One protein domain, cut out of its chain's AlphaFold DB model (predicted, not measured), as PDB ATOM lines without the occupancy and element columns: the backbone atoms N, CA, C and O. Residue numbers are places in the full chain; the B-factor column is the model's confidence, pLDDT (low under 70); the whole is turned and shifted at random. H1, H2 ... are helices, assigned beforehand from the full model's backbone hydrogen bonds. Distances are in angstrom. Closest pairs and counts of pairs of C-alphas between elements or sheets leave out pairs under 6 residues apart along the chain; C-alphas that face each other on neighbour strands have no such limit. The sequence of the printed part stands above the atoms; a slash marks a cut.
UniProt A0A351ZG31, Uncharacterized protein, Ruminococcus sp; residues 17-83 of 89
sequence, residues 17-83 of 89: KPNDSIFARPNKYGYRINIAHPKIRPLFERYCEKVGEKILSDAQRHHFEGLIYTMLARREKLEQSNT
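AT A GLANCE: This is residues 17 to 83 of the 89 residues of an uncharacterized protein of Ruminococcus sp (UniProt A0A351ZG31). A long winding stretch with no named element, residues 17 to 40, leads into a short helix, H1, and the chain then folds back into one long helix, H2, set obliquely to H1. Residues 73 to 83 of H2 stick out as an arm. The printed part has 67 residues with two named helices, H1 then H2, no named strand, and is all helix by class. It is only just loose, close to compact, with a radius of gyration of the C-alphas of 13.1 A, and spans 40 by 25 by 20 A.

HOW THE PARTS SIT: H1, residues 41 to 51, and H2, residues 58 to 83, are close but not clearly touching; their closest C-alphas, of Tyr 47 and Phe 64, are 7.7 A apart. They run opposite ways at a steep tilt of 49 degrees. In H1 and H2 every O i to N i+4 pair is within hydrogen-bond range.

IN THESE COORDINATES: H1 begins at C-alpha 41 (-30.597, 44.625, 20.052) and is 15.2 A long. H2 measures 37.5 A and ends at C-alpha 83 (-11.412, 27.346, 6.630).

THE WHOLE: The printed part has no cut. The link from H1 to H2 is short. The two C-alphas farthest apart, of Glu 53 and Thr 83, are 40.6 A apart. The model's pLDDT is under 70 at residues 17 to 31, 54 and 77 to 83.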
ATOM      1  N   LYS A  17     -34.751  45.383   6.460       48.34
ATOM      2  CA  LYS A  17     -34.966  44.062   5.862       48.34
ATOM      3  C   LYS A  17     -34.236  43.034   6.744       48.34
ATOM      4  O   LYS A  17     -33.221  43.360   7.348       48.34
ATOM      5  N   PRO A  18     -34.666  41.764   6.798       46.41
ATOM      6  CA  PRO A  18     -33.963  40.714   7.551       46.41
ATOM      7  C   PRO A  18     -32.512  40.452   7.081       46.41
ATOM      8  O   PRO A  18     -31.794  39.695   7.726       46.41
ATOM      9  N   ASN A  19     -32.085  41.102   5.988       47.62
ATOM     10  CA  ASN A  19     -30.728  41.132   5.439       47.62
ATOM     11  C   ASN A  19     -29.972  42.449   5.713       47.62
ATOM     12  O   ASN A  19     -28.917  42.673   5.122       47.62
ATOM     13  N   ASP A  20     -30.506  43.349   6.542       53.84
ATOM     14  CA  ASP A  20     -29.829  44.605   6.859       53.84
ATOM     15  C   ASP A  20     -28.527  44.317   7.602       53.84
ATOM     16  O   ASP A  20     -28.516  43.683   8.656       53.84
ATOM     17  N   SER A  21     -27.419  44.771   7.027       63.47
ATOM     18  CA  SER A  21     -26.086  44.675   7.607       63.47
ATOM     19  C   SER A  21     -26.072  45.106   9.080       63.47
ATOM     20  O   SER A  21     -26.746  46.053   9.487       63.47
ATOM     21  N   ILE A  22     -25.225  44.449   9.881       66.38
ATOM     22  CA  ILE A  22     -24.920  44.868  11.266       66.38
ATOM     23  C   ILE A  22     -24.455  46.336  11.295       66.38
ATOM     24  O   ILE A  22     -24.652  47.047  12.283       66.38
ATOM     25  N   PHE A  23     -23.868  46.792  10.189       67.19
ATOM     26  CA  PHE A  23     -23.455  48.165   9.986       67.19
ATOM     27  C   PHE A  23     -24.633  49.065   9.611       67.19
ATOM     28  O   PHE A  23     -25.366  48.796   8.660       67.19
ATOM     29  N   ALA A  24     -24.784  50.162  10.350       68.19
ATOM     30  CA  ALA A  24     -25.726  51.216  10.013       68.19
ATOM     31  C   ALA A  24     -25.285  51.939   8.731       68.19
ATOM     32  O   ALA A  24     -24.096  52.022   8.412       68.19
ATOM     33  N   ARG A  25     -26.252  52.516   8.006       64.56
ATOM     34  CA  ARG A  25     -25.943  53.465   6.929       64.56
ATOM     35  C   ARG A  25     -25.146  54.646   7.498       64.56
ATOM     36  O   ARG A  25     -25.408  55.032   8.639       64.56
ATOM     37  N   PRO A  26     -24.216  55.237   6.723       59.28
ATOM     38  CA  PRO A  26     -23.429  56.373   7.185       59.28
ATOM     39  C   PRO A  26     -24.369  57.499   7.621       59.28
ATOM     40  O   PRO A  26     -25.103  58.063   6.811       59.28
ATOM     41  N   ASN A  27     -24.387  57.779   8.922       60.88
ATOM     42  CA  ASN A  27     -25.229  58.801   9.528       60.88
ATOM     43  C   ASN A  27     -24.359  59.989   9.957       60.88
ATOM     44  O   ASN A  27     -23.201  59.813  10.333       60.88
ATOM     45  N   LYS A  28     -24.927  61.200   9.962       53.81
ATOM     46  CA  LYS A  28     -24.231  62.449  10.330       53.81
ATOM     47  C   LYS A  28     -23.649  62.420  11.753       53.81
ATOM     48  O   LYS A  28     -22.736  63.175  12.060       53.81
ATOM     49  N   TYR A  29     -24.175  61.536  12.596       57.38
ATOM     50  CA  TYR A  29     -23.766  61.337  13.984       57.38
ATOM     51  C   TYR A  29     -22.635  60.307  14.160       57.38
ATOM     52  O   TYR A  29     -22.270  60.001  15.284       57.38
ATOM     53  N   GLY A  30     -22.087  59.750  13.072       60.94
ATOM     54  CA  GLY A  30     -20.879  58.915  13.111       60.94
ATOM     55  C   GLY A  30     -21.073  57.460  13.551       60.94
ATOM     56  O   GLY A  30     -20.133  56.678  13.439       60.94
ATOM     57  N   TYR A  31     -22.274  57.068  13.984       68.19
ATOM     58  CA  TYR A  31     -22.559  55.694  14.410       68.19
ATOM     59  C   TYR A  31     -22.475  54.710  13.242       68.19
ATOM     60  O   TYR A  31     -23.113  54.902  12.202       68.19
ATOM     61  N   ARG A  32     -21.699  53.640  13.429       72.25
ATOM     62  CA  ARG A  32     -21.420  52.627  12.402       72.25
ATOM     63  C   ARG A  32     -22.190  51.338  12.644       72.25
ATOM     64  O   ARG A  32     -22.314  50.550  11.713       72.25
ATOM     65  N   ILE A  33     -22.734  51.124  13.844       75.31
ATOM     66  CA  ILE A  33     -23.492  49.917  14.206       75.31
ATOM     67  C   ILE A  33     -24.993  50.194  14.284       75.31
ATOM     68  O   ILE A  33     -25.450  51.153  14.906       75.31
ATOM     69  N   ASN A  34     -25.784  49.308  13.679       75.00
ATOM     70  CA  ASN A  34     -27.234  49.361  13.744       75.00
ATOM     71  C   ASN A  34     -27.746  48.717  15.046       75.00
ATOM     72  O   ASN A  34     -27.844  47.495  15.156       75.00
ATOM     73  N   ILE A  35     -28.121  49.544  16.026       73.12
ATOM     74  CA  ILE A  35     -28.682  49.082  17.310       73.12
ATOM     75  C   ILE A  35     -30.040  48.378  17.164       73.12
ATOM     76  O   ILE A  35     -30.408  47.574  18.017       73.12
ATOM     77  N   ALA A  36     -30.779  48.644  16.080       71.12
ATOM     78  CA  ALA A  36     -32.065  48.003  15.810       71.12
ATOM     79  C   ALA A  36     -31.911  46.597  15.202       71.12
ATOM     80  O   ALA A  36     -32.896  45.872  15.066       71.12
ATOM     81  N   HIS A  37     -30.689  46.193  14.844       75.19
ATOM     82  CA  HIS A  37     -30.428  44.887  14.254       75.19
ATOM     83  C   HIS A  37     -30.755  43.758  15.255       75.19
ATOM     84  O   HIS A  37     -30.308  43.824  16.403       75.19
ATOM     85  N   PRO A  38     -31.452  42.674  14.858       77.00
ATOM     86  CA  PRO A  38     -31.952  41.643  15.781       77.00
ATOM     87  C   PRO A  38     -30.857  40.941  16.595       77.00
ATOM     88  O   PRO A  38     -31.107  40.505  17.712       77.00
ATOM     89  N   LYS A  39     -29.628  40.856  16.066       77.50
ATOM     90  CA  LYS A  39     -28.469  40.306  16.801       77.50
ATOM     91  C   LYS A  39     -27.818  41.306  17.765       77.50
ATOM     92  O   LYS A  39     -27.175  40.886  18.719       77.50
ATOM     93  N   ILE A  40     -27.947  42.607  17.501       79.31
ATOM     94  CA  ILE A  40     -27.314  43.671  18.296       79.31
ATOM     95  C   ILE A  40     -28.251  44.145  19.399       79.31
ATOM     96  O   ILE A  40     -27.805  44.368  20.517       79.31
ATOM     97  N   ARG A  41     -29.551  44.221  19.115       81.62
ATOM     98  CA  ARG A  41     -30.597  44.625  20.052       81.62
ATOM     99  C   ARG A  41     -30.516  43.935  21.429       81.62
ATOM    100  O   ARG A  41     -30.402  44.663  22.409       81.62
ATOM    101  N   PRO A  42     -30.439  42.592  21.551       83.88
ATOM    102  CA  PRO A  42     -30.324  41.950  22.865       83.88
ATOM    103  C   PRO A  42     -28.995  42.259  23.576       83.88
ATOM    104  O   PRO A  42     -28.937  42.280  24.804       83.88
ATOM    105  N   LEU A  43     -27.914  42.506  22.826       84.56
ATOM    106  CA  LEU A  43     -26.619  42.904  23.392       84.56
ATOM    107  C   LEU A  43     -26.671  44.341  23.915       84.56
ATOM    108  O   LEU A  43     -26.124  44.629  24.975       84.56
ATOM    109  N   PHE A  44     -27.346  45.218  23.176       83.19
ATOM    110  CA  PHE A  44     -27.576  46.605  23.550       83.19
ATOM    111  C   PHE A  44     -28.447  46.697  24.803       83.19
ATOM    112  O   PHE A  44     -28.077  47.387  25.745       83.19
ATOM    113  N   GLU A  45     -29.546  45.942  24.863       83.94
ATOM    114  CA  GLU A  45     -30.430  45.892  26.034       83.94
ATOM    115  C   GLU A  45     -29.681  45.427  27.288       83.94
ATOM    116  O   GLU A  45     -29.730  46.104  28.312       83.94
ATOM    117  N   ARG A  46     -28.885  44.351  27.194       86.25
ATOM    118  CA  ARG A  46     -28.025  43.901  28.306       86.25
ATOM    119  C   ARG A  46     -26.978  44.933  28.709       86.25
ATOM    120  O   ARG A  46     -26.644  45.042  29.885       86.25
ATOM    121  N   TYR A  47     -26.416  45.655  27.742       84.31
ATOM    122  CA  TYR A  47     -25.437  46.696  28.027       84.31
ATOM    123  C   TYR A  47     -26.084  47.877  28.762       84.31
ATOM    124  O   TYR A  47     -25.550  48.312  29.778       84.31
ATOM    125  N   CYS A  48     -27.263  48.326  28.325       82.44
ATOM    126  CA  CYS A  48     -28.051  49.336  29.031       82.44
ATOM    127  C   CYS A  48     -28.438  48.882  30.445       82.44
ATOM    128  O   CYS A  48     -28.315  49.659  31.386       82.44
ATOM    129  N   GLU A  49     -28.837  47.619  30.621       85.56
ATOM    130  CA  GLU A  49     -29.170  47.055  31.936       85.56
ATOM    131  C   GLU A  49     -27.951  47.035  32.872       85.56
ATOM    132  O   GLU A  49     -28.052  47.424  34.033       85.56
ATOM    133  N   LYS A  50     -26.768  46.681  32.351       83.69
ATOM    134  CA  LYS A  50     -25.503  46.704  33.103       83.69
ATOM    135  C   LYS A  50     -25.081  48.116  33.515       83.69
ATOM    136  O   LYS A  50     -24.493  48.292  34.578       83.69
ATOM    137  N   VAL A  51     -25.311  49.095  32.646       81.62
ATOM    138  CA  VAL A  51     -24.965  50.502  32.886       81.62
ATOM    139  C   VAL A  51     -26.014  51.188  33.773       81.62
ATOM    140  O   VAL A  51     -25.702  52.166  34.442       81.62
ATOM    141  N   GLY A  52     -27.240  50.661  33.823       80.50
ATOM    142  CA  GLY A  52     -28.359  51.257  34.553       80.50
ATOM    143  C   GLY A  52     -28.982  52.465  33.845       80.50
ATOM    144  O   GLY A  52     -29.841  53.134  34.415       80.50
ATOM    145  N   GLU A  53     -28.582  52.747  32.602       76.38
ATOM    146  CA  GLU A  53     -29.060  53.890  31.823       76.38
ATOM    147  C   GLU A  53     -29.880  53.441  30.615       76.38
ATOM    148  O   GLU A  53     -29.482  52.578  29.832       76.38
ATOM    149  N   LYS A  54     -31.044  54.073  30.435       66.88
ATOM    150  CA  LYS A  54     -31.970  53.768  29.334       66.88
ATOM    151  C   LYS A  54     -31.520  54.369  27.999       66.88
ATOM    152  O   LYS A  54     -31.878  53.859  26.940       66.88
ATOM    153  N   ILE A  55     -30.757  55.462  28.049       70.25
ATOM    154  CA  ILE A  55     -30.201  56.155  26.886       70.25
ATOM    155  C   ILE A  55     -28.705  56.310  27.130       70.25
ATOM    156  O   ILE A  55     -28.303  57.056  28.011       70.25
ATOM    157  N   LEU A  56     -27.895  55.624  26.327       72.44
ATOM    158  CA  LEU A  56     -26.443  55.719  26.426       72.44
ATOM    159  C   LEU A  56     -25.956  57.102  25.988       72.44
ATOM    160  O   LEU A  56     -26.359  57.588  24.920       72.44
ATOM    161  N   SER A  57     -25.037  57.662  26.772       78.00
ATOM    162  CA  SER A  57     -24.200  58.797  26.377       78.00
ATOM    163  C   SER A  57     -23.298  58.429  25.199       78.00
ATOM    164  O   SER A  57     -23.013  57.256  24.956       78.00
ATOM    165  N   ASP A  58     -22.804  59.432  24.474       75.50
ATOM    166  CA  ASP A  58     -21.971  59.224  23.284       75.50
ATOM    167  C   ASP A  58     -20.727  58.358  23.569       75.50
ATOM    168  O   ASP A  58     -20.475  57.376  22.873       75.50
ATOM    169  N   ALA A  59     -20.046  58.606  24.693       79.56
ATOM    170  CA  ALA A  59     -18.908  57.799  25.140       79.56
ATOM    171  C   ALA A  59     -19.269  56.318  25.377       79.56
ATOM    172  O   ALA A  59     -18.503  55.416  25.036       79.56
ATOM    173  N   GLN A  60     -20.451  56.048  25.937       79.38
ATOM    174  CA  GLN A  60     -20.912  54.683  26.193       79.38
ATOM    175  C   GLN A  60     -21.342  53.985  24.901       79.38
ATOM    176  O   GLN A  60     -21.127  52.783  24.752       79.38
ATOM    177  N   ARG A  61     -21.900  54.734  23.941       77.88
ATOM    178  CA  ARG A  61     -22.179  54.220  22.593       77.88
ATOM    179  C   ARG A  61     -20.893  53.848  21.874       77.88
ATOM    180  O   ARG A  61     -20.806  52.736  21.365       77.88
ATOM    181  N   HIS A  62     -19.875  54.705  21.926       81.50
ATOM    182  CA  HIS A  62     -18.570  54.413  21.339       81.50
ATOM    183  C   HIS A  62     -17.922  53.173  21.979       81.50
ATOM    184  O   HIS A  62     -17.388  52.304  21.289       81.50
ATOM    185  N   HIS A  63     -18.020  53.041  23.304       84.12
ATOM    186  CA  HIS A  63     -17.542  51.853  24.009       84.12
ATOM    187  C   HIS A  63     -18.306  50.584  23.591       84.12
ATOM    188  O   HIS A  63     -17.694  49.542  23.345       84.12
ATOM    189  N   PHE A  64     -19.631  50.670  23.449       83.88
ATOM    190  CA  PHE A  64     -20.449  49.573  22.936       83.88
ATOM    191  C   PHE A  64     -20.062  49.185  21.502       83.88
ATOM    192  O   PHE A  64     -19.880  48.001  21.222       83.88
ATOM    193  N   GLU A  65     -19.860  50.156  20.608       82.50
ATOM    194  CA  GLU A  65     -19.378  49.895  19.247       82.50
ATOM    195  C   GLU A  65     -18.032  49.159  19.267       82.50
ATOM    196  O   GLU A  65     -17.883  48.141  18.589       82.50
ATOM    197  N   GLY A  66     -17.084  49.585  20.109       84.06
ATOM    198  CA  GLY A  66     -15.799  48.901  20.297       84.06
ATOM    199  C   GLY A  66     -15.935  47.441  20.755       84.06
ATOM    200  O   GLY A  66     -15.232  46.558  20.248       84.06
ATOM    201  N   LEU A  67     -16.874  47.154  21.664       84.56
ATOM    202  CA  LEU A  67     -17.178  45.785  22.097       84.56
ATOM    203  C   LEU A  67     -17.700  44.929  20.937       84.56
ATOM    204  O   LEU A  67     -17.234  43.803  20.747       84.56
ATOM    205  N   ILE A  68     -18.620  45.467  20.133       84.12
ATOM    206  CA  ILE A  68     -19.170  44.773  18.964       84.12
ATOM    207  C   ILE A  68     -18.079  44.510  17.917       84.12
ATOM    208  O   ILE A  68     -17.973  43.386  17.426       84.12
ATOM    209  N   TYR A  69     -17.212  45.488  17.632       81.75
ATOM    210  CA  TYR A  69     -16.071  45.304  16.728       81.75
ATOM    211  C   TYR A  69     -15.093  44.235  17.225       81.75
ATOM    212  O   TYR A  69     -14.649  43.400  16.440       81.75
ATOM    213  N   THR A  70     -14.805  44.197  18.527       82.44
ATOM    214  CA  THR A  70     -13.939  43.165  19.120       82.44
ATOM    215  C   THR A  70     -14.553  41.771  18.977       82.44
ATOM    216  O   THR A  70     -13.852  40.804  18.679       82.44
ATOM    217  N   MET A  71     -15.872  41.652  19.158       81.19
ATOM    218  CA  MET A  71     -16.592  40.391  18.963       81.19
ATOM    219  C   MET A  71     -16.609  39.951  17.496       81.19
ATOM    220  O   MET A  71     -16.383  38.774  17.220       81.19
ATOM    221  N   LEU A  72     -16.829  40.880  16.561       78.88
ATOM    222  CA  LEU A  72     -16.768  40.617  15.119       78.88
ATOM    223  C   LEU A  72     -15.367  40.167  14.695       78.88
ATOM    224  O   LEU A  72     -15.241  39.133  14.049       78.88
ATOM    225  N   ALA A  73     -14.320  40.869  15.136       76.56
ATOM    226  CA  ALA A  73     -12.935  40.508  14.843       76.56
ATOM    227  C   ALA A  73     -12.560  39.127  15.410       76.56
ATOM    228  O   ALA A  73     -11.859  38.350  14.765       76.56
ATOM    229  N   ARG A  74     -13.049  38.777  16.609       75.00
ATOM    230  CA  ARG A  74     -12.868  37.425  17.169       75.00
ATOM    231  C   ARG A  74     -13.582  36.361  16.347       75.00
ATOM    232  O   ARG A  74     -13.035  35.278  16.166       75.00
ATOM    233  N   ARG A  75     -14.791  36.656  15.873       71.69
ATOM    234  CA  ARG A  75     -15.572  35.734  15.048       71.69
ATOM    235  C   ARG A  75     -14.908  35.503  13.691       71.69
ATOM    236  O   ARG A  75     -14.772  34.356  13.294       71.69
ATOM    237  N   GLU A  76     -14.409  36.559  13.054       70.56
ATOM    238  CA  GLU A  76     -13.669  36.473  11.791       70.56
ATOM    239  C   GLU A  76     -12.420  35.590  11.921       70.56
ATOM    240  O   GLU A  76     -12.220  34.693  11.105       70.56
ATOM    241  N   LYS A  77     -11.639  35.746  13.002       66.25
ATOM    242  CA  LYS A  77     -10.494  34.859  13.281       66.25
ATOM    243  C   LYS A  77     -10.899  33.392  13.445       66.25
ATOM    244  O   LYS A  77     -10.161  32.509  13.019       66.25
ATOM    245  N   LEU A  78     -12.055  33.130  14.059       59.31
ATOM    246  CA  LEU A  78     -12.564  31.775  14.287       59.31
ATOM    247  C   LEU A  78     -13.118  31.129  13.001       59.31
ATOM    248  O   LEU A  78     -13.021  29.915  12.818       59.31
ATOM    249  N   GLU A  79     -13.698  31.937  12.108       57.22
ATOM    250  CA  GLU A  79     -14.148  31.505  10.778       57.22
ATOM    251  C   GLU A  79     -12.949  31.253   9.842       57.22
ATOM    252  O   GLU A  79     -12.925  30.248   9.128       57.22
ATOM    253  N   GLN A  80     -11.895  32.073   9.928       57.72
ATOM    254  CA  GLN A  80     -10.632  31.859   9.208       57.72
ATOM    255  C   GLN A  80      -9.910  30.584   9.667       57.72
ATOM    256  O   GLN A  80      -9.477  29.802   8.826       57.72
ATOM    257  N   SER A  81      -9.856  30.299  10.974       58.72
ATOM    258  CA  SER A  81      -9.221  29.071  11.479       58.72
ATOM    259  C   SER A  81      -9.974  27.782  11.125       58.72
ATOM    260  O   SER A  81      -9.382  26.712  11.144       58.72
ATOM    261  N   ASN A  82     -11.278  27.855  10.825       56.19
ATOM    262  CA  ASN A  82     -12.057  26.688  10.379       56.19
ATOM    263  C   ASN A  82     -11.960  26.438   8.867       56.19
ATOM    264  O   ASN A  82     -12.210  25.320   8.423       56.19
ATOM    265  N   THR A  83     -11.604  27.461   8.086       54.16
ATOM    266  CA  THR A  83     -11.412  27.346   6.630       54.16
ATOM    267  C   THR A  83     -10.011  26.835   6.279       54.16
ATOM    268  O   THR A  83      -9.815  26.273   5.207       54.16
TER     269      THR A  83